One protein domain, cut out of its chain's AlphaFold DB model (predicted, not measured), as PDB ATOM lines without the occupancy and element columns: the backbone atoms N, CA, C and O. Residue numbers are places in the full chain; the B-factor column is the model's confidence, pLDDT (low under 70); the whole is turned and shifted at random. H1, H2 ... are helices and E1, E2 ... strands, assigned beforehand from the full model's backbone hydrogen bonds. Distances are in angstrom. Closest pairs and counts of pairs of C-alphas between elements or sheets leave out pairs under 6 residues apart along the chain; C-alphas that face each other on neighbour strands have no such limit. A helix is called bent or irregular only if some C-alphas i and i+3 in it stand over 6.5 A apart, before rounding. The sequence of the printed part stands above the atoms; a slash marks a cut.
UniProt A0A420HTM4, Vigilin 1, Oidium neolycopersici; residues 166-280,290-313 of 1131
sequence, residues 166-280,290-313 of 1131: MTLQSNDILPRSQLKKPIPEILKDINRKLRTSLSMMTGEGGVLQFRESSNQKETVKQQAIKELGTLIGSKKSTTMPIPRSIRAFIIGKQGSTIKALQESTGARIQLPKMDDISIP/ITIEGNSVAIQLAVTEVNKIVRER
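AT A GLANCE: This is residues 166 to 280 and 290 to 313 of the 1131 residues of the protein "Vigilin 1" of Oidium neolycopersici (UniProt A0A420HTM4). Two small lobes sit end to end, each a three-stranded antiparallel sheet with helices over one face. In the first, H1 and H2 cover the sheet E1 - E3 - E2; in the second, H5 covers the sheet E4 - E6 - E5 with H4 on the same face, and residues 275 to 280 stick out as a tail. H2 and H5 meet where the lobes join. The printed part has 139 residues, with five named helices and six named strands in the order E1 H1 E2 E3 H2 E4 H3 H4 E5 E6 H5, class mixed. It is elongated, 55 by 32 by 26 A, and only just loose, close to compact, with a radius of gyration of the C-alphas of 17.4 A.

HOW THE PARTS SIT: E1, residues 166 to 168, is antiparallel to E3, residues 208 to 212, with N 166 and O 210 within hydrogen-bond range at 2.9 A. E2, residues 198 to 202, forms a hairpin with E3, where N 201 and O 209 are 2.8 A apart. E1, H1 of residues 183 to 194, and E2 form a split strand-helix-strand unit, its two strands running the same way with E3 between them; its crossover is right-handed. H2, residues 218 to 232, touches H1 at a shallow tilt of 34.8 degrees, only just short of steep, opposite ways; their closest C-alphas, of Ile 190 and Ala 224, are 6.7 A apart. E4, residues 235 to 243, H3, residues 244 to 251, H4, residues 253 to 265, and E5, residues 268 to 270, form a second split strand-helix-strand unit, with E6, residues 290 to 295, between E4 and E5 in the sheet; its crossover is right-handed. N 236 and O 294 are 2.8 A apart across E4 and E6, and N 268 and O 293 2.8 A across E5 and E6. H5, residues 296 to 311, is the hub: it touches H4 (closest C-alphas Thr 265 and Ala 298, 5.2 A), H3 (Ile 246 and Val 310, 6.7 A) and, with residues 297 to 298 alone, H2 (Gly 229 and Val 297, 6.9 A). H5 runs along the strands over E6, at a height over the sheet of 8.8 A. Every O i to N i+4 pair is within hydrogen-bond range in H1, H2 and H5; H3 has 2 of 4 and H4 7 of 9.

IN THESE COORDINATES: E1 begins at C-alpha 166 (-42.525, -8.652, -14.041). H2 is 21.1 A long, E4 26.0 A, H4 19.3 A and H5 22.4 A, ending at C-alpha 311 (-67.603, -8.908, -12.181). H4 is irregular, with C-alphas 254 and 257 8.6 A apart, and H3 only just, with C-alphas 245 and 248 6.52 A apart.

THE WHOLE: The two C-alphas farthest apart, of Arg 192 and Pro 280, are 56.3 A apart. Residues 281 to 289 are not printed, and C-alphas 280 and 290 are 19.4 A apart across the cut. The link E1 to H1 is long. Residues 170, 176 and 274 to 280 have pLDDT under 70.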
ATOM      1  N   MET A 166     -42.248  -7.222 -13.968       75.44
ATOM      2  CA  MET A 166     -42.525  -8.652 -14.041       75.44
ATOM      3  C   MET A 166     -41.572  -9.387 -13.103       75.44
ATOM      4  O   MET A 166     -40.357  -9.301 -13.269       75.44
ATOM      5  N   THR A 167     -42.107 -10.121 -12.132       80.06
ATOM      6  CA  THR A 167     -41.320 -10.920 -11.183       80.06
ATOM      7  C   THR A 167     -41.467 -12.406 -11.488       80.06
ATOM      8  O   THR A 167     -42.593 -12.896 -11.559       80.06
ATOM      9  N   LEU A 168     -40.354 -13.126 -11.638       77.06
ATOM     10  CA  LEU A 168     -40.323 -14.582 -11.808       77.06
ATOM     11  C   LEU A 168     -39.507 -15.244 -10.696       77.06
ATOM     12  O   LEU A 168     -38.377 -14.835 -10.417       77.06
ATOM     13  N   GLN A 169     -40.053 -16.303 -10.100       79.00
ATOM     14  CA  GLN A 169     -39.297 -17.234  -9.259       79.00
ATOM     15  C   GLN A 169     -38.344 -18.064 -10.135       79.00
ATOM     16  O   GLN A 169     -38.614 -18.286 -11.317       79.00
ATOM     17  N   SER A 170     -37.275 -18.623  -9.557       68.75
ATOM     18  CA  SER A 170     -36.346 -19.494 -10.304       68.75
ATOM     19  C   SER A 170     -37.030 -20.722 -10.938       68.75
ATOM     20  O   SER A 170     -36.546 -21.237 -11.941       68.75
ATOM     21  N   ASN A 171     -38.167 -21.164 -10.386       75.56
ATOM     22  CA  ASN A 171     -38.968 -22.288 -10.890       75.56
ATOM     23  C   ASN A 171     -39.968 -21.882 -12.000       75.56
ATOM     24  O   ASN A 171     -40.578 -22.742 -12.639       75.56
ATOM     25  N   ASP A 172     -40.153 -20.581 -12.243       74.12
ATOM     26  CA  ASP A 172     -41.026 -20.044 -13.300       74.12
ATOM     27  C   ASP A 172     -40.284 -19.865 -14.637       74.12
ATOM     28  O   ASP A 172     -40.847 -19.345 -15.599       74.12
ATOM     29  N   ILE A 173     -39.006 -20.246 -14.690       77.44
ATOM     30  CA  ILE A 173     -38.077 -19.977 -15.788       77.44
ATOM     31  C   ILE A 173     -37.674 -21.302 -16.444       77.44
ATOM     32  O   ILE A 173     -37.402 -22.291 -15.764       77.44
ATOM     33  N   LEU A 174     -37.622 -21.327 -17.776       79.69
ATOM     34  CA  LEU A 174     -37.136 -22.479 -18.533       79.69
ATOM     35  C   LEU A 174     -35.647 -22.736 -18.231       79.69
ATOM     36  O   LEU A 174     -34.846 -21.794 -18.246       79.69
ATOM     37  N   PRO A 175     -35.231 -23.997 -18.001       75.00
ATOM     38  CA  PRO A 175     -33.835 -24.319 -17.735       75.00
ATOM     39  C   PRO A 175     -32.948 -23.940 -18.927       75.00
ATOM     40  O   PRO A 175     -33.376 -23.952 -20.083       75.00
ATOM     41  N   ARG A 176     -31.670 -23.642 -18.660       69.81
ATOM     42  CA  ARG A 176     -30.717 -23.106 -19.654       69.81
ATOM     43  C   ARG A 176     -30.533 -23.980 -20.909       69.81
ATOM     44  O   ARG A 176     -30.117 -23.459 -21.936       69.81
ATOM     45  N   SER A 177     -30.863 -25.269 -20.842       73.12
ATOM     46  CA  SER A 177     -30.875 -26.211 -21.972       73.12
ATOM     47  C   SER A 177     -32.071 -26.060 -22.926       73.12
ATOM     48  O   SER A 177     -32.022 -26.587 -24.033       73.12
ATOM     49  N   GLN A 178     -33.138 -25.363 -22.520       73.25
ATOM     50  CA  GLN A 178     -34.376 -25.173 -23.293       73.25
ATOM     51  C   GLN A 178     -34.554 -23.730 -23.805       73.25
ATOM     52  O   GLN A 178     -35.388 -23.476 -24.675       73.25
ATOM     53  N   LEU A 179     -33.757 -22.779 -23.305       74.50
ATOM     54  CA  LEU A 179     -33.732 -21.396 -23.787       74.50
ATOM     55  C   LEU A 179     -32.996 -21.300 -25.134       74.50
ATOM     56  O   LEU A 179     -31.825 -21.657 -25.240       74.50
ATOM     57  N   LYS A 180     -33.652 -20.736 -26.157       72.38
ATOM     58  CA  LYS A 180     -33.080 -20.575 -27.514       72.38
ATOM     59  C   LYS A 180     -31.868 -19.631 -27.584       72.38
ATOM     60  O   LYS A 180     -31.128 -19.668 -28.562       72.38
ATOM     61  N   LYS A 181     -31.714 -18.752 -26.591       81.06
ATOM     62  CA  LYS A 181     -30.670 -17.726 -26.450       81.06
ATOM     63  C   LYS A 181     -30.453 -17.412 -24.961       81.06
ATOM     64  O   LYS A 181     -31.370 -17.632 -24.168       81.06
ATOM     65  N   PRO A 182     -29.298 -16.863 -24.550       80.25
ATOM     66  CA  PRO A 182     -29.121 -16.363 -23.188       80.25
ATOM     67  C   PRO A 182     -30.018 -15.136 -22.924       80.25
ATOM     68  O   PRO A 182     -30.192 -14.280 -23.791       80.25
ATOM     69  N   ILE A 183     -30.548 -15.020 -21.702       80.50
ATOM     70  CA  ILE A 183     -31.519 -13.979 -21.303       80.50
ATOM     71  C   ILE A 183     -31.075 -12.537 -21.663       80.50
ATOM     72  O   ILE A 183     -31.892 -11.803 -22.222       80.50
ATOM     73  N   PRO A 184     -29.807 -12.112 -21.463       82.12
ATOM     74  CA  PRO A 184     -29.356 -10.773 -21.865       82.12
ATOM     75  C   PRO A 184     -29.384 -10.506 -23.378       82.12
ATOM     76  O   PRO A 184     -29.445  -9.352 -23.794       82.12
ATOM     77  N   GLU A 185     -29.331 -11.545 -24.214       82.75
ATOM     78  CA  GLU A 185     -29.444 -11.411 -25.670       82.75
ATOM     79  C   GLU A 185     -30.912 -11.364 -26.111       82.75
ATOM     80  O   GLU A 185     -31.263 -10.541 -26.953       82.75
ATOM     81  N   ILE A 186     -31.787 -12.147 -25.464       85.00
ATOM     82  CA  ILE A 186     -33.249 -12.054 -25.627       85.00
ATOM     83  C   ILE A 186     -33.725 -10.626 -25.312       85.00
ATOM     84  O   ILE A 186     -34.431 -10.019 -26.114       85.00
ATOM     85  N   LEU A 187     -33.271 -10.051 -24.192       84.00
ATOM     86  CA  LEU A 187     -33.576  -8.667 -23.813       84.00
ATOM     87  C   LEU A 187     -33.097  -7.655 -24.869       84.00
ATOM     88  O   LEU A 187     -33.839  -6.736 -25.214       84.00
ATOM     89  N   LYS A 188     -31.896  -7.836 -25.439       84.50
ATOM     90  CA  LYS A 188     -31.385  -6.989 -26.535       84.50
ATOM     91  C   LYS A 188     -32.208  -7.120 -27.818       84.50
ATOM     92  O   LYS A 188     -32.483  -6.105 -28.454       84.50
ATOM     93  N   ASP A 189     -32.603  -8.332 -28.201       84.94
ATOM     94  CA  ASP A 189     -33.416  -8.564 -29.400       84.94
ATOM     95  C   ASP A 189     -34.823  -7.961 -29.256       84.94
ATOM     96  O   ASP A 189     -35.272  -7.273 -30.174       84.94
ATOM     97  N   ILE A 190     -35.486  -8.120 -28.100       83.69
ATOM     98  CA  ILE A 190     -36.798  -7.503 -27.823       83.69
ATOM     99  C   ILE A 190     -36.681  -5.974 -27.796       83.69
ATOM    100  O   ILE A 190     -37.437  -5.293 -28.489       83.69
ATOM    101  N   ASN A 191     -35.696  -5.421 -27.078       86.38
ATOM    102  CA  ASN A 191     -35.477  -3.972 -27.018       86.38
ATOM    103  C   ASN A 191     -35.162  -3.379 -28.404       86.38
ATOM    104  O   ASN A 191     -35.658  -2.303 -28.730       86.38
ATOM    105  N   ARG A 192     -34.429  -4.090 -29.276       85.38
ATOM    106  CA  ARG A 192     -34.219  -3.675 -30.678       85.38
ATOM    107  C   ARG A 192     -35.508  -3.749 -31.507       85.38
ATOM    108  O   ARG A 192     -35.752  -2.861 -32.320       85.38
ATOM    109  N   LYS A 193     -36.320  -4.794 -31.316       85.00
ATOM    110  CA  LYS A 193     -37.551  -5.067 -32.078       85.00
ATOM    111  C   LYS A 193     -38.692  -4.100 -31.738       85.00
ATOM    112  O   LYS A 193     -39.353  -3.606 -32.644       85.00
ATOM    113  N   LEU A 194     -38.908  -3.825 -30.450       82.88
ATOM    114  CA  LEU A 194     -40.009  -2.992 -29.941       82.88
ATOM    115  C   LEU A 194     -39.567  -1.570 -29.543       82.88
ATOM    116  O   LEU A 194     -40.402  -0.748 -29.173       82.88
ATOM    117  N   ARG A 195     -38.264  -1.255 -29.637       79.75
ATOM    118  CA  ARG A 195     -37.640   0.016 -29.200       79.75
ATOM    119  C   ARG A 195     -37.820   0.318 -27.696       79.75
ATOM    120  O   ARG A 195     -37.779   1.478 -27.285       79.75
ATOM    121  N   THR A 196     -38.080  -0.706 -26.885       82.62
ATOM    122  CA  THR A 196     -38.289  -0.627 -25.427       82.62
ATOM    123  C   THR A 196     -36.974  -0.676 -24.646       82.62
ATOM    124  O   THR A 196     -35.913  -0.931 -25.212       82.62
ATOM    125  N   SER A 197     -37.045  -0.451 -23.332       82.44
ATOM    126  CA  SER A 197     -35.908  -0.535 -22.411       82.44
ATOM    127  C   SER A 197     -36.227  -1.488 -21.254       82.44
ATOM    128  O   SER A 197     -36.455  -1.070 -20.116       82.44
ATOM    129  N   LEU A 198     -36.282  -2.787 -21.560       82.81
ATOM    130  CA  LEU A 198     -36.330  -3.863 -20.569       82.81
ATOM    131  C   LEU A 198     -34.949  -4.063 -19.934       82.81
ATOM    132  O   LEU A 198     -33.980  -4.345 -20.646       82.81
ATOM    133  N   SER A 199     -34.878  -3.988 -18.607       81.94
ATOM    134  CA  SER A 199     -33.722  -4.388 -17.800       81.94
ATOM    135  C   SER A 199     -34.082  -5.543 -16.860       81.94
ATOM    136  O   SER A 199     -35.240  -5.711 -16.479       81.94
ATOM    137  N   MET A 200     -33.084  -6.356 -16.501       85.44
ATOM    138  CA  MET A 200     -33.209  -7.454 -15.538       85.44
ATOM    139  C   MET A 200     -32.422  -7.109 -14.274       85.44
ATOM    140  O   MET A 200     -31.238  -6.787 -14.353       85.44
ATOM    141  N   MET A 201     -33.080  -7.225 -13.127       80.81
ATOM    142  CA  MET A 201     -32.520  -7.090 -11.786       80.81
ATOM    143  C   MET A 201     -32.686  -8.433 -11.067       80.81
ATOM    144  O   MET A 201     -33.772  -9.011 -11.091       80.81
ATOM    145  N   THR A 202     -31.643  -8.927 -10.407       81.38
ATOM    146  CA  THR A 202     -31.761 -10.083  -9.506       81.38
ATOM    147  C   THR A 202     -32.063  -9.563  -8.106       81.38
ATOM    148  O   THR A 202     -31.250  -8.832  -7.543       81.38
ATOM    149  N   GLY A 203     -33.232  -9.901  -7.563       78.00
ATOM    150  CA  GLY A 203     -33.603  -9.585  -6.186       78.00
ATOM    151  C   GLY A 203     -33.090 -10.623  -5.186       78.00
ATOM    152  O   GLY A 203     -32.613 -11.701  -5.558       78.00
ATOM    153  N   GLU A 204     -33.232 -10.314  -3.899       74.12
ATOM    154  CA  GLU A 204     -33.009 -11.285  -2.825       74.12
ATOM    155  C   GLU A 204     -33.933 -12.509  -2.988       74.12
ATOM    156  O   GLU A 204     -35.014 -12.430  -3.577       74.12
ATOM    157  N   GLY A 205     -33.474 -13.677  -2.532       70.44
ATOM    158  CA  GLY A 205     -34.188 -14.947  -2.725       70.44
ATOM    159  C   GLY A 205     -34.144 -15.520  -4.151       70.44
ATOM    160  O   GLY A 205     -34.806 -16.518  -4.417       70.44
ATOM    161  N   GLY A 206     -33.377 -14.931  -5.077       71.00
ATOM    162  CA  GLY A 206     -33.227 -15.453  -6.445       71.00
ATOM    163  C   GLY A 206     -34.410 -15.151  -7.373       71.00
ATOM    164  O   GLY A 206     -34.535 -15.765  -8.433       71.00
ATOM    165  N   VAL A 207     -35.271 -14.203  -6.995       79.62
ATOM    166  CA  VAL A 207     -36.363 -13.704  -7.840       79.62
ATOM    167  C   VAL A 207     -35.787 -12.788  -8.922       79.62
ATOM    168  O   VAL A 207     -35.129 -11.792  -8.615       79.62
ATOM    169  N   LEU A 208     -36.057 -13.085 -10.195       82.19
ATOM    170  CA  LEU A 208     -35.708 -12.182 -11.294       82.19
ATOM    171  C   LEU A 208     -36.816 -11.147 -11.478       82.19
ATOM    172  O   LEU A 208     -37.975 -11.494 -11.705       82.19
ATOM    173  N   GLN A 209     -36.449  -9.871 -11.397       81.94
ATOM    174  CA  GLN A 209     -37.334  -8.737 -11.638       81.94
ATOM    175  C   GLN A 209     -36.976  -8.096 -12.980       81.94
ATOM    176  O   GLN A 209     -35.867  -7.596 -13.170       81.94
ATOM    177  N   PHE A 210     -37.919  -8.080 -13.914       84.06
ATOM    178  CA  PHE A 210     -37.776  -7.422 -15.208       84.06
ATOM    179  C   PHE A 210     -38.573  -6.117 -15.195       84.06
ATOM    180  O   PHE A 210     -39.767  -6.128 -14.896       84.06
ATOM    181  N   ARG A 211     -37.923  -4.988 -15.497       80.81
ATOM    182  CA  ARG A 211     -38.532  -3.648 -15.461       80.81
ATOM    183  C   ARG A 211     -38.452  -2.990 -16.832       80.81
ATOM    184  O   ARG A 211     -37.381  -2.950 -17.432       80.81
ATOM    185  N   GLU A 212     -39.566  -2.439 -17.309       79.19
ATOM    186  CA  GLU A 212     -39.601  -1.643 -18.543       79.19
ATOM    187  C   GLU A 212     -39.467  -0.147 -18.217       79.19
ATOM    188  O   GLU A 212     -40.268   0.413 -17.470       79.19
ATOM    189  N   SER A 213     -38.445   0.507 -18.774       78.12
ATOM    190  CA  SER A 213     -38.007   1.858 -18.388       78.12
ATOM    191  C   SER A 213     -38.104   2.926 -19.490       78.12
ATOM    192  O   SER A 213     -37.590   4.027 -19.310       78.12
ATOM    193  N   SER A 214     -38.744   2.648 -20.632       76.56
ATOM    194  CA  SER A 214     -38.857   3.623 -21.733       76.56
ATOM    195  C   SER A 214     -40.021   4.610 -21.555       76.56
ATOM    196  O   SER A 214     -40.945   4.376 -20.781       76.56
ATOM    197  N   ASN A 215     -40.042   5.689 -22.341       77.38
ATOM    198  CA  ASN A 215     -41.174   6.628 -22.405       77.38
ATOM    199  C   ASN A 215     -42.221   6.234 -23.475       77.38
ATOM    200  O   ASN A 215     -42.896   7.094 -24.035       77.38
ATOM    201  N   GLN A 216     -42.331   4.944 -23.816       76.50
ATOM    202  CA  GLN A 216     -43.302   4.459 -24.802       76.50
ATOM    203  C   GLN A 216     -44.716   4.269 -24.235       76.50
ATOM    204  O   GLN A 216     -44.915   4.161 -23.025       76.50
ATOM    205  N   LYS A 217     -45.701   4.170 -25.145       80.12
ATOM    206  CA  LYS A 217     -47.093   3.823 -24.820       80.12
ATOM    207  C   LYS A 217     -47.156   2.505 -24.049       80.12
ATOM    208  O   LYS A 217     -46.499   1.531 -24.411       80.12
ATOM    209  N   GLU A 218     -48.008   2.472 -23.031       76.56
ATOM    210  CA  GLU A 218     -48.102   1.371 -22.071       76.56
ATOM    211  C   GLU A 218     -48.394   0.007 -22.712       76.56
ATOM    212  O   GLU A 218     -47.801  -0.997 -22.324       76.56
ATOM    213  N   THR A 219     -49.193  -0.018 -23.780       76.50
ATOM    214  CA  THR A 219     -49.463  -1.229 -24.572       76.50
ATOM    215  C   THR A 219     -48.194  -1.869 -25.143       76.50
ATOM    216  O   THR A 219     -48.075  -3.091 -25.139       76.50
ATOM    217  N   VAL A 220     -47.209  -1.072 -25.576       82.06
ATOM    218  CA  VAL A 220     -45.925  -1.579 -26.098       82.06
ATOM    219  C   VAL A 220     -45.043  -2.100 -24.960       82.06
ATOM    220  O   VAL A 220     -44.354  -3.105 -25.126       82.06
ATOM    221  N   LYS A 221     -45.113  -1.478 -23.772       79.19
ATOM    222  CA  LYS A 221     -44.425  -1.966 -22.564       79.19
ATOM    223  C   LYS A 221     -44.946  -3.345 -22.153       79.19
ATOM    224  O   LYS A 221     -44.167  -4.276 -21.965       79.19
ATOM    225  N   GLN A 222     -46.270  -3.482 -22.073       77.38
ATOM    226  CA  GLN A 222     -46.955  -4.741 -21.771       77.38
ATOM    227  C   GLN A 222     -46.659  -5.803 -22.843       77.38
ATOM    228  O   GLN A 222     -46.361  -6.948 -22.508       77.38
ATOM    229  N   GLN A 223     -46.636  -5.427 -24.128       81.81
ATOM    230  CA  GLN A 223     -46.269  -6.323 -25.231       81.81
ATOM    231  C   GLN A 223     -44.817  -6.821 -25.135       81.81
ATOM    232  O   GLN A 223     -44.567  -8.004 -25.367       81.81
ATOM    233  N   ALA A 224     -43.869  -5.964 -24.743       81.25
ATOM    234  CA  ALA A 224     -42.471  -6.348 -24.543       81.25
ATOM    235  C   ALA A 224     -42.290  -7.300 -23.349       81.25
ATOM    236  O   ALA A 224     -41.551  -8.280 -23.447       81.25
ATOM    237  N   ILE A 225     -43.018  -7.064 -22.254       81.12
ATOM    238  CA  ILE A 225     -43.077  -7.968 -21.095       81.12
ATOM    239  C   ILE A 225     -43.717  -9.316 -21.481       81.12
ATOM    240  O   ILE A 225     -43.208 -10.368 -21.095       81.12
ATOM    241  N   LYS A 226     -44.773  -9.317 -22.306       79.31
ATOM    242  CA  LYS A 226     -45.412 -10.540 -22.819       79.31
ATOM    243  C   LYS A 226     -44.477 -11.346 -23.731       79.31
ATOM    244  O   LYS A 226     -44.383 -12.559 -23.564       79.31
ATOM    245  N   GLU A 227     -43.751 -10.701 -24.649       81.81
ATOM    246  CA  GLU A 227     -42.775 -11.378 -25.525       81.81
ATOM    247  C   GLU A 227     -41.555 -11.908 -24.748       81.81
ATOM    248  O   GLU A 227     -41.050 -12.990 -25.042       81.81
ATOM    249  N   LEU A 228     -41.123 -11.211 -23.694       83.31
ATOM    250  CA  LEU A 228     -40.120 -11.725 -22.759       83.31
ATOM    251  C   LEU A 228     -40.644 -12.959 -22.003       83.31
ATOM    252  O   LEU A 228     -39.958 -13.980 -21.904       83.31
ATOM    253  N   GLY A 229     -41.887 -12.886 -21.521       79.25
ATOM    254  CA  GLY A 229     -42.562 -13.959 -20.799       79.25
ATOM    255  C   GLY A 229     -42.747 -15.238 -21.614       79.25
ATOM    256  O   GLY A 229     -42.579 -16.321 -21.054       79.25
ATOM    257  N   THR A 230     -43.027 -15.155 -22.919       80.19
ATOM    258  CA  THR A 230     -43.155 -16.343 -23.790       80.19
ATOM    259  C   THR A 230     -41.818 -16.989 -24.155       80.19
ATOM    260  O   THR A 230     -41.791 -18.183 -24.449       80.19
ATOM    261  N   LEU A 231     -40.709 -16.239 -24.119       80.38
ATOM    262  CA  LEU A 231     -39.367 -16.747 -24.434       80.38
ATOM    263  C   LEU A 231     -38.615 -17.322 -23.224       80.38
ATOM    264  O   LEU A 231     -37.676 -18.093 -23.419       80.38
ATOM    265  N   ILE A 232     -39.006 -16.948 -22.000       81.50
ATOM    266  CA  ILE A 232     -38.308 -17.325 -20.756       81.50
ATOM    267  C   ILE A 232     -39.176 -18.177 -19.819       81.50
ATOM    268  O   ILE A 232     -38.636 -19.023 -19.107       81.50
ATOM    269  N   GLY A 233     -40.496 -17.974 -19.792       78.38
ATOM    270  CA  GLY A 233     -41.377 -18.580 -18.791       78.38
ATOM    271  C   GLY A 233     -41.639 -20.077 -18.988       78.38
ATOM    272  O   GLY A 233     -41.875 -20.536 -20.109       78.38
ATOM    273  N   SER A 234     -41.655 -20.831 -17.888       83.69
ATOM    274  CA  SER A 234     -42.150 -22.209 -17.847       83.69
ATOM    275  C   SER A 234     -43.687 -22.242 -17.863       83.69
ATOM    276  O   SER A 234     -44.353 -21.319 -17.385       83.69
ATOM    277  N   LYS A 235     -44.263 -23.306 -18.436       81.56
ATOM    278  CA  LYS A 235     -45.718 -23.512 -18.471       81.56
ATOM    279  C   LYS A 235     -46.211 -24.133 -17.165       81.56
ATOM    280  O   LYS A 235     -45.628 -25.100 -16.684       81.56
ATOM    281  N   LYS A 236     -47.323 -23.615 -16.652       85.06
ATOM    282  CA  LYS A 236     -48.086 -24.128 -15.508       85.06
ATOM    283  C   LYS A 236     -49.564 -24.262 -15.894       85.06
ATOM    284  O   LYS A 236     -49.969 -23.827 -16.973       85.06
ATOM    285  N   SER A 237     -50.356 -24.859 -15.009       88.62
ATOM    286  CA  SER A 237     -51.818 -24.874 -15.083       88.62
ATOM    287  C   SER A 237     -52.390 -24.486 -13.722       88.62
ATOM    288  O   SER A 237     -51.815 -24.852 -12.696       88.62
ATOM    289  N   THR A 238     -53.489 -23.736 -13.713       88.44
ATOM    290  CA  THR A 238     -54.223 -23.335 -12.503       88.44
ATOM    291  C   THR A 238     -55.722 -23.488 -12.722       88.44
ATOM    292  O   THR A 238     -56.226 -23.086 -13.775       88.44
ATOM    293  N   THR A 239     -56.433 -24.025 -11.734       89.50
ATOM    294  CA  THR A 239     -57.902 -24.025 -11.688       89.50
ATOM    295  C   THR A 239     -58.445 -22.699 -11.155       89.50
ATOM    296  O   THR A 239     -57.761 -21.992 -10.414       89.50
ATOM    297  N   MET A 240     -59.673 -22.350 -11.543       86.00
ATOM    298  CA  MET A 240     -60.409 -21.199 -11.018       86.00
ATOM    299  C   MET A 240     -61.925 -21.464 -11.097       86.00
ATOM    300  O   MET A 240     -62.392 -21.797 -12.191       86.00
ATOM    301  N   PRO A 241     -62.697 -21.294 -10.010       82.94
ATOM    302  CA  PRO A 241     -64.146 -21.479 -10.038       82.94
ATOM    303  C   PRO A 241     -64.847 -20.302 -10.732       82.94
ATOM    304  O   PRO A 241     -64.468 -19.145 -10.548       82.94
ATOM    305  N   ILE A 242     -65.889 -20.595 -11.513       85.56
ATOM    306  CA  ILE A 242     -66.797 -19.609 -12.120       85.56
ATOM    307  C   ILE A 242     -68.256 -20.108 -12.096       85.56
ATOM    308  O   ILE A 242     -68.481 -21.313 -12.205       85.56
ATOM    309  N   PRO A 243     -69.269 -19.226 -12.050       80.75
ATOM    310  CA  PRO A 243     -70.666 -19.635 -12.199       80.75
ATOM    311  C   PRO A 243     -70.962 -20.224 -13.588       80.75
ATOM    312  O   PRO A 243     -70.513 -19.700 -14.617       80.75
ATOM    313  N   ARG A 244     -71.772 -21.287 -13.633       79.25
ATOM    314  CA  ARG A 244     -72.225 -21.968 -14.858       79.25
ATOM    315  C   ARG A 244     -72.920 -21.020 -15.836       79.25
ATOM    316  O   ARG A 244     -72.629 -21.080 -17.033       79.25
ATOM    317  N   SER A 245     -73.733 -20.090 -15.345       78.75
ATOM    318  CA  SER A 245     -74.380 -19.027 -16.121       78.75
ATOM    319  C   SER A 245     -73.372 -18.127 -16.860       78.75
ATOM    320  O   SER A 245     -73.592 -17.746 -18.015       78.75
ATOM    321  N   ILE A 246     -72.195 -17.870 -16.274       81.56
ATOM    322  CA  ILE A 246     -71.136 -17.031 -16.868       81.56
ATOM    323  C   ILE A 246     -70.308 -17.788 -17.931       81.56
ATOM    324  O   ILE A 246     -69.763 -17.167 -18.855       81.56
ATOM    325  N   ARG A 247     -70.291 -19.133 -17.910       85.44
ATOM    326  CA  ARG A 247     -69.597 -20.001 -18.895       85.44
ATOM    327  C   ARG A 247     -69.896 -19.613 -20.349       85.44
ATOM    328  O   ARG A 247     -68.993 -19.587 -21.188       85.44
ATOM    329  N   ALA A 248     -71.153 -19.285 -20.657       82.31
ATOM    330  CA  ALA A 248     -71.582 -18.909 -22.006       82.31
ATOM    331  C   ALA A 248     -70.991 -17.567 -22.484       82.31
ATOM    332  O   ALA A 248     -70.725 -17.404 -23.677       82.31
ATOM    333  N   PHE A 249     -70.739 -16.624 -21.573       86.56
ATOM    334  CA  PHE A 249     -70.188 -15.299 -21.880       86.56
ATOM    335  C   PHE A 249     -68.664 -15.331 -22.052       86.56
ATOM    336  O   PHE A 249     -68.131 -14.662 -22.940       86.56
ATOM    337  N   ILE A 250     -67.971 -16.169 -21.272       88.31
ATOM    338  CA  ILE A 250     -66.530 -16.424 -21.432       88.31
ATOM    339  C   ILE A 250     -66.242 -17.077 -22.794       88.31
ATOM    340  O   ILE A 250     -65.264 -16.716 -23.441       88.31
ATOM    341  N   ILE A 251     -67.113 -17.977 -23.267       90.44
ATOM    342  CA  ILE A 251     -67.020 -18.571 -24.614       90.44
ATOM    343  C   ILE A 251     -67.432 -17.558 -25.698       90.44
ATOM    344  O   ILE A 251     -66.696 -17.338 -26.663       90.44
ATOM    345  N   GLY A 252     -68.606 -16.940 -25.543       87.06
ATOM    346  CA  GLY A 252     -69.169 -15.966 -26.477       87.06
ATOM    347  C   GLY A 252     -69.713 -16.570 -27.773       87.06
ATOM    348  O   GLY A 252     -69.556 -17.757 -28.076       87.06
ATOM    349  N   LYS A 253     -70.360 -15.729 -28.591       87.25
ATOM    350  CA  LYS A 253     -70.955 -16.149 -29.874       87.25
ATOM    351  C   LYS A 253     -69.873 -16.782 -30.765       87.25
ATOM    352  O   LYS A 253     -68.880 -16.128 -31.069       87.25
ATOM    353  N   GLN A 254     -70.043 -18.050 -31.149       84.12
ATOM    354  CA  GLN A 254     -69.075 -18.836 -31.945       84.12
ATOM    355  C   GLN A 254     -67.650 -18.946 -31.337       84.12
ATOM    356  O   GLN A 254     -66.657 -19.128 -32.055       84.12
ATOM    357  N   GLY A 255     -67.524 -18.838 -30.008       87.62
ATOM    358  CA  GLY A 255     -66.226 -18.891 -29.329       87.62
ATOM    359  C   GLY A 255     -65.382 -17.623 -29.510       87.62
ATOM    360  O   GLY A 255     -64.158 -17.706 -29.485       87.62
ATOM    361  N   SER A 256     -66.001 -16.474 -29.800       90.38
ATOM    362  CA  SER A 256     -65.290 -15.228 -30.123       90.38
ATOM    363  C   SER A 256     -64.592 -14.588 -28.921       90.38
ATOM    364  O   SER A 256     -63.435 -14.191 -29.056       90.38
ATOM    365  N   THR A 257     -65.230 -14.522 -27.746       91.44
ATOM    366  CA  THR A 257     -64.605 -13.934 -26.548       91.44
ATOM    367  C   THR A 257     -63.502 -14.825 -25.993       91.44
ATOM    368  O   THR A 257     -62.430 -14.306 -25.701       91.44
ATOM    369  N   ILE A 258     -63.668 -16.154 -25.958       91.12
ATOM    370  CA  ILE A 258     -62.582 -17.048 -25.514       91.12
ATOM    371  C   ILE A 258     -61.359 -16.987 -26.439       91.12
ATOM    372  O   ILE A 258     -60.236 -16.990 -25.948       91.12
ATOM    373  N   LYS A 259     -61.545 -16.865 -27.761       92.06
ATOM    374  CA  LYS A 259     -60.424 -16.662 -28.699       92.06
ATOM    375  C   LYS A 259     -59.717 -15.332 -28.439       92.06
ATOM    376  O   LYS A 259     -58.495 -15.320 -28.335       92.06
ATOM    377  N   ALA A 260     -60.476 -14.248 -28.262       90.81
ATOM    378  CA  ALA A 260     -59.920 -12.938 -27.936       90.81
ATOM    379  C   ALA A 260     -59.150 -12.947 -26.601       90.81
ATOM    380  O   ALA A 260     -58.053 -12.404 -26.552       90.81
ATOM    381  N   LEU A 261     -59.665 -13.625 -25.566       89.69
ATOM    382  CA  LEU A 261     -58.996 -13.816 -24.269       89.69
ATOM    383  C   LEU A 261     -57.706 -14.640 -24.386       89.69
ATOM    384  O   LEU A 261     -56.689 -14.316 -23.777       89.69
ATOM    385  N   GLN A 262     -57.718 -15.722 -25.170       90.50
ATOM    386  CA  GLN A 262     -56.519 -16.533 -25.405       90.50
ATOM    387  C   GLN A 262     -55.450 -15.740 -26.184       90.50
ATOM    388  O   GLN A 262     -54.256 -15.876 -25.916       90.50
ATOM    389  N   GLU A 263     -55.862 -14.854 -27.097       88.12
ATOM    390  CA  GLU A 263     -54.971 -13.961 -27.847       88.12
ATOM    391  C   GLU A 263     -54.428 -12.796 -26.990       88.12
ATOM    392  O   GLU A 263     -53.213 -12.565 -26.975       88.12
ATOM    393  N   SER A 264     -55.278 -12.105 -26.215       84.75
ATOM    394  CA  SER A 264     -54.908 -10.984 -25.328       84.75
ATOM    395  C   SER A 264     -53.962 -11.423 -24.211       84.75
ATOM    396  O   SER A 264     -52.911 -10.807 -24.016       84.75
ATOM    397  N   THR A 265     -54.254 -12.545 -23.552       87.12
ATOM    398  CA  THR A 265     -53.479 -13.055 -22.409       87.12
ATOM    399  C   THR A 265     -52.269 -13.881 -22.847       87.12
ATOM    400  O   THR A 265     -51.192 -13.779 -22.260       87.12
ATOM    401  N   GLY A 266     -52.405 -14.670 -23.920       82.25
ATOM    402  CA  GLY A 266     -51.442 -15.709 -24.297       82.25
ATOM    403  C   GLY A 266     -51.549 -17.002 -23.474       82.25
ATOM    404  O   GLY A 266     -50.668 -17.854 -23.592       82.25
ATOM    405  N   ALA A 267     -52.586 -17.159 -22.643       88.75
ATOM    406  CA  ALA A 267     -52.894 -18.398 -21.930       88.75
ATOM    407  C   ALA A 267     -53.981 -19.203 -22.658       88.75
ATOM    408  O   ALA A 267     -54.855 -18.652 -23.323       88.75
ATOM    409  N   ARG A 268     -53.959 -20.527 -22.503       89.81
ATOM    410  CA  ARG A 268     -54.979 -21.446 -23.007       89.81
ATOM    411  C   ARG A 268     -55.993 -21.732 -21.903       89.81
ATOM    412  O   ARG A 268     -55.748 -22.536 -21.011       89.81
ATOM    413  N   ILE A 269     -57.140 -21.070 -21.996       91.81
ATOM    414  CA  ILE A 269     -58.301 -21.312 -21.132       91.81
ATOM    415  C   ILE A 269     -59.065 -22.531 -21.668       91.81
ATOM    416  O   ILE A 269     -59.448 -22.538 -22.841       91.81
ATOM    417  N   GLN A 270     -59.300 -23.539 -20.830       87.81
ATOM    418  CA  GLN A 270     -60.151 -24.697 -21.109       87.81
ATOM    419  C   GLN A 270     -61.330 -24.721 -20.122       87.81
ATOM    420  O   GLN A 270     -61.163 -24.441 -18.934       87.81
ATOM    421  N   LEU A 271     -62.527 -25.058 -20.613       88.25
ATOM    422  CA  LEU A 271     -63.748 -25.178 -19.810       88.25
ATOM    423  C   LEU A 271     -64.329 -26.594 -19.978       88.25
ATOM    424  O   LEU A 271     -64.338 -27.078 -21.116       88.25
ATOM    425  N   PRO A 272     -64.853 -27.236 -18.915       81.88
ATOM    426  CA  PRO A 272     -65.532 -28.533 -19.009       81.88
ATOM    427  C   PRO A 272     -66.684 -28.532 -20.023       81.88
ATOM    428  O   PRO A 272     -67.316 -27.489 -20.259       81.88
ATOM    429  N   LYS A 273     -66.986 -29.687 -20.633       78.94
ATOM    430  CA  LYS A 273     -68.200 -29.850 -21.454       78.94
ATOM    431  C   LYS A 273     -69.421 -29.991 -20.544       78.94
ATOM    432  O   LYS A 273     -69.280 -30.246 -19.357       78.94
ATOM    433  N   MET A 274     -70.620 -29.822 -21.104       63.53
ATOM    434  CA  MET A 274     -71.854 -30.014 -20.329       63.53
ATOM    435  C   MET A 274     -72.065 -31.483 -19.935       63.53
ATOM    436  O   MET A 274     -72.626 -31.744 -18.880       63.53
ATOM    437  N   ASP A 275     -71.581 -32.420 -20.754       59.97
ATOM    438  CA  ASP A 275     -71.768 -33.864 -20.563       59.97
ATOM    439  C   ASP A 275     -70.834 -34.459 -19.489       59.97
ATOM    440  O   ASP A 275     -71.098 -35.542 -18.974       59.97
ATOM    441  N   ASP A 276     -69.756 -33.746 -19.138       58.53
ATOM    442  CA  ASP A 276     -68.780 -34.155 -18.116       58.53
ATOM    443  C   ASP A 276     -69.232 -33.769 -16.680       58.53
ATOM    444  O   ASP A 276     -68.529 -34.049 -15.711       58.53
ATOM    445  N   ILE A 277     -70.387 -33.099 -16.529       58.03
ATOM    446  CA  ILE A 277     -70.915 -32.593 -15.249       58.03
ATOM    447  C   ILE A 277     -71.944 -33.590 -14.701       58.03
ATOM    448  O   ILE A 277     -73.061 -33.690 -15.204       58.03
ATOM    449  N   SER A 278     -71.591 -34.321 -13.643       51.69
ATOM    450  CA  SER A 278     -72.381 -35.441 -13.103       51.69
ATOM    451  C   SER A 278     -73.577 -35.037 -12.219       51.69
ATOM    452  O   SER A 278     -73.923 -35.768 -11.291       51.69
ATOM    453  N   ILE A 279     -74.182 -33.868 -12.455       50.53
ATOM    454  CA  ILE A 279     -75.231 -33.266 -11.610       50.53
ATOM    455  C   ILE A 279     -76.450 -32.914 -12.489       50.53
ATOM    456  O   ILE A 279     -76.267 -32.363 -13.579       50.53
ATOM    457  N   PRO A 280     -77.697 -33.235 -12.075       50.41
ATOM    458  CA  PRO A 280     -78.892 -32.972 -12.876       50.41
ATOM    459  C   PRO A 280     -79.106 -31.479 -13.184       50.41
ATOM    460  O   PRO A 280     -78.753 -30.586 -12.416       50.41
ATOM    461  N   ILE A 290     -62.737 -23.864 -14.178       88.94
ATOM    462  CA  ILE A 290     -62.013 -23.744 -15.450       88.94
ATOM    463  C   ILE A 290     -60.516 -23.946 -15.238       88.94
ATOM    464  O   ILE A 290     -59.976 -23.616 -14.185       88.94
ATOM    465  N   THR A 291     -59.825 -24.463 -16.253       91.12
ATOM    466  CA  THR A 291     -58.368 -24.660 -16.225       91.12
ATOM    467  C   THR A 291     -57.676 -23.661 -17.145       91.12
ATOM    468  O   THR A 291     -58.049 -23.488 -18.306       91.12
ATOM    469  N   ILE A 292     -56.662 -22.976 -16.620       92.12
ATOM    470  CA  ILE A 292     -55.901 -21.945 -17.329       92.12
ATOM    471  C   ILE A 292     -54.450 -22.417 -17.441       92.12
ATOM    472  O   ILE A 292     -53.706 -22.419 -16.462       92.12
ATOM    473  N   GLU A 293     -54.048 -22.827 -18.644       89.44
ATOM    474  CA  GLU A 293     -52.690 -23.287 -18.955       89.44
ATOM    475  C   GLU A 293     -51.864 -22.152 -19.574       89.44
ATOM    476  O   GLU A 293     -52.262 -21.552 -20.572       89.44
ATOM    477  N   GLY A 294     -50.669 -21.874 -19.060       86.69
ATOM    478  CA  GLY A 294     -49.824 -20.824 -19.631       86.69
ATOM    479  C   GLY A 294     -48.551 -20.560 -18.844       86.69
ATOM    480  O   GLY A 294     -48.223 -21.269 -17.898       86.69
ATOM    481  N   ASN A 295     -47.824 -19.519 -19.236       86.38
ATOM    482  CA  ASN A 295     -46.698 -19.017 -18.449       86.38
ATOM    483  C   ASN A 295     -47.249 -18.165 -17.290       86.38
ATOM    484  O   ASN A 295     -48.328 -17.594 -17.427       86.38
ATOM    485  N   SER A 296     -46.535 -18.048 -16.165       82.38
ATOM    486  CA  SER A 296     -47.048 -17.420 -14.923       82.38
ATOM    487  C   SER A 296     -47.736 -16.059 -15.127       82.38
ATOM    488  O   SER A 296     -48.847 -15.854 -14.645       82.38
ATOM    489  N   VAL A 297     -47.135 -15.162 -15.916       82.69
ATOM    490  CA  VAL A 297     -47.716 -13.850 -16.266       82.69
ATOM    491  C   VAL A 297     -48.965 -13.973 -17.148       82.69
ATOM    492  O   VAL A 297     -49.932 -13.248 -16.942       82.69
ATOM    493  N   ALA A 298     -48.982 -14.901 -18.109       85.25
ATOM    494  CA  ALA A 298     -50.146 -15.126 -18.969       85.25
ATOM    495  C   ALA A 298     -51.333 -15.691 -18.168       85.25
ATOM    496  O   ALA A 298     -52.471 -15.287 -18.396       85.25
ATOM    497  N   ILE A 299     -51.062 -16.567 -17.191       87.81
ATOM    498  CA  ILE A 299     -52.060 -17.065 -16.235       87.81
ATOM    499  C   ILE A 299     -52.609 -15.913 -15.389       87.81
ATOM    500  O   ILE A 299     -53.821 -15.753 -15.319       87.81
ATOM    501  N   GLN A 300     -51.747 -15.082 -14.790       85.25
ATOM    502  CA  GLN A 300     -52.189 -13.935 -13.986       85.25
ATOM    503  C   GLN A 300     -53.062 -12.969 -14.799       85.25
ATOM    504  O   GLN A 300     -54.140 -12.598 -14.341       85.25
ATOM    505  N   LEU A 301     -52.652 -12.627 -16.027       86.62
ATOM    506  CA  LEU A 301     -53.451 -11.796 -16.928       86.62
ATOM    507  C   LEU A 301     -54.809 -12.447 -17.239       86.62
ATOM    508  O   LEU A 301     -55.837 -11.788 -17.094       86.62
ATOM    509  N   ALA A 302     -54.842 -13.741 -17.574       89.06
ATOM    510  CA  ALA A 302     -56.086 -14.462 -17.846       89.06
ATOM    511  C   ALA A 302     -57.021 -14.543 -16.634       89.06
ATOM    512  O   ALA A 302     -58.214 -14.291 -16.778       89.06
ATOM    513  N   VAL A 303     -56.490 -14.803 -15.439       89.06
ATOM    514  CA  VAL A 303     -57.250 -14.741 -14.184       89.06
ATOM    515  C   VAL A 303     -57.831 -13.338 -13.984       89.06
ATOM    516  O   VAL A 303     -59.008 -13.213 -13.654       89.06
ATOM    517  N   THR A 304     -57.074 -12.263 -14.242       88.38
ATOM    518  CA  THR A 304     -57.606 -10.893 -14.110       88.38
ATOM    519  C   THR A 304     -58.651 -10.521 -15.167       88.38
ATOM    520  O   THR A 304     -59.648  -9.896 -14.810       88.38
ATOM    521  N   GLU A 305     -58.485 -10.921 -16.435       88.88
ATOM    522  CA  GLU A 305     -59.463 -10.637 -17.499       88.88
ATOM    523  C   GLU A 305     -60.746 -11.466 -17.336       88.88
ATOM    524  O   GLU A 305     -61.844 -10.921 -17.458       88.88
ATOM    525  N   VAL A 306     -60.648 -12.751 -16.971       89.19
ATOM    526  CA  VAL A 306     -61.837 -13.576 -16.698       89.19
ATOM    527  C   VAL A 306     -62.552 -13.093 -15.433       89.19
ATOM    528  O   VAL A 306     -63.762 -12.891 -15.482       89.19
ATOM    529  N   ASN A 307     -61.841 -12.773 -14.344       87.50
ATOM    530  CA  ASN A 307     -62.466 -12.189 -13.145       87.50
ATOM    531  C   ASN A 307     -63.029 -10.777 -13.367       87.50
ATOM    532  O   ASN A 307     -63.822 -10.300 -12.553       87.50
ATOM    533  N   LYS A 308     -62.628 -10.080 -14.436       87.25
ATOM    534  CA  LYS A 308     -63.283  -8.846 -14.880       87.25
ATOM    535  C   LYS A 308     -64.592  -9.155 -15.613       87.25
ATOM    536  O   LYS A 308     -65.603  -8.551 -15.284       87.25
ATOM    537  N   ILE A 309     -64.604 -10.130 -16.527       85.94
ATOM    538  CA  ILE A 309     -65.829 -10.582 -17.217       85.94
ATOM    539  C   ILE A 309     -66.855 -11.156 -16.233       85.94
ATOM    540  O   ILE A 309     -68.046 -10.911 -16.412       85.94
ATOM    541  N   VAL A 310     -66.407 -11.862 -15.186       84.38
ATOM    542  CA  VAL A 310     -67.260 -12.281 -14.065       84.38
ATOM    543  C   VAL A 310     -67.889 -11.047 -13.415       84.38
ATOM    544  O   VAL A 310     -69.098 -10.895 -13.504       84.38
ATOM    545  N   ARG A 311     -67.092 -10.113 -12.874       78.88
ATOM    546  CA  ARG A 311     -67.603  -8.908 -12.181       78.88
ATOM    547  C   ARG A 311     -68.482  -7.992 -13.042       78.88
ATOM    548  O   ARG A 311     -69.433  -7.414 -12.540       78.88
ATOM    549  N   GLU A 312     -68.218  -7.875 -14.342       81.25
ATOM    550  CA  GLU A 312     -69.067  -7.105 -15.271       81.25
ATOM    551  C   GLU A 312     -70.423  -7.778 -15.577       81.25
ATOM    552  O   GLU A 312     -71.259  -7.187 -16.268       81.25
ATOM    553  N   ARG A 313     -70.640  -9.023 -15.128       74.56
ATOM    554  CA  ARG A 313     -71.831  -9.838 -15.430       74.56
ATOM    555  C   ARG A 313     -72.456 -10.540 -14.218       74.56
ATOM    556  O   ARG A 313     -73.561 -11.046 -14.362       74.56
TER     557      ARG A 313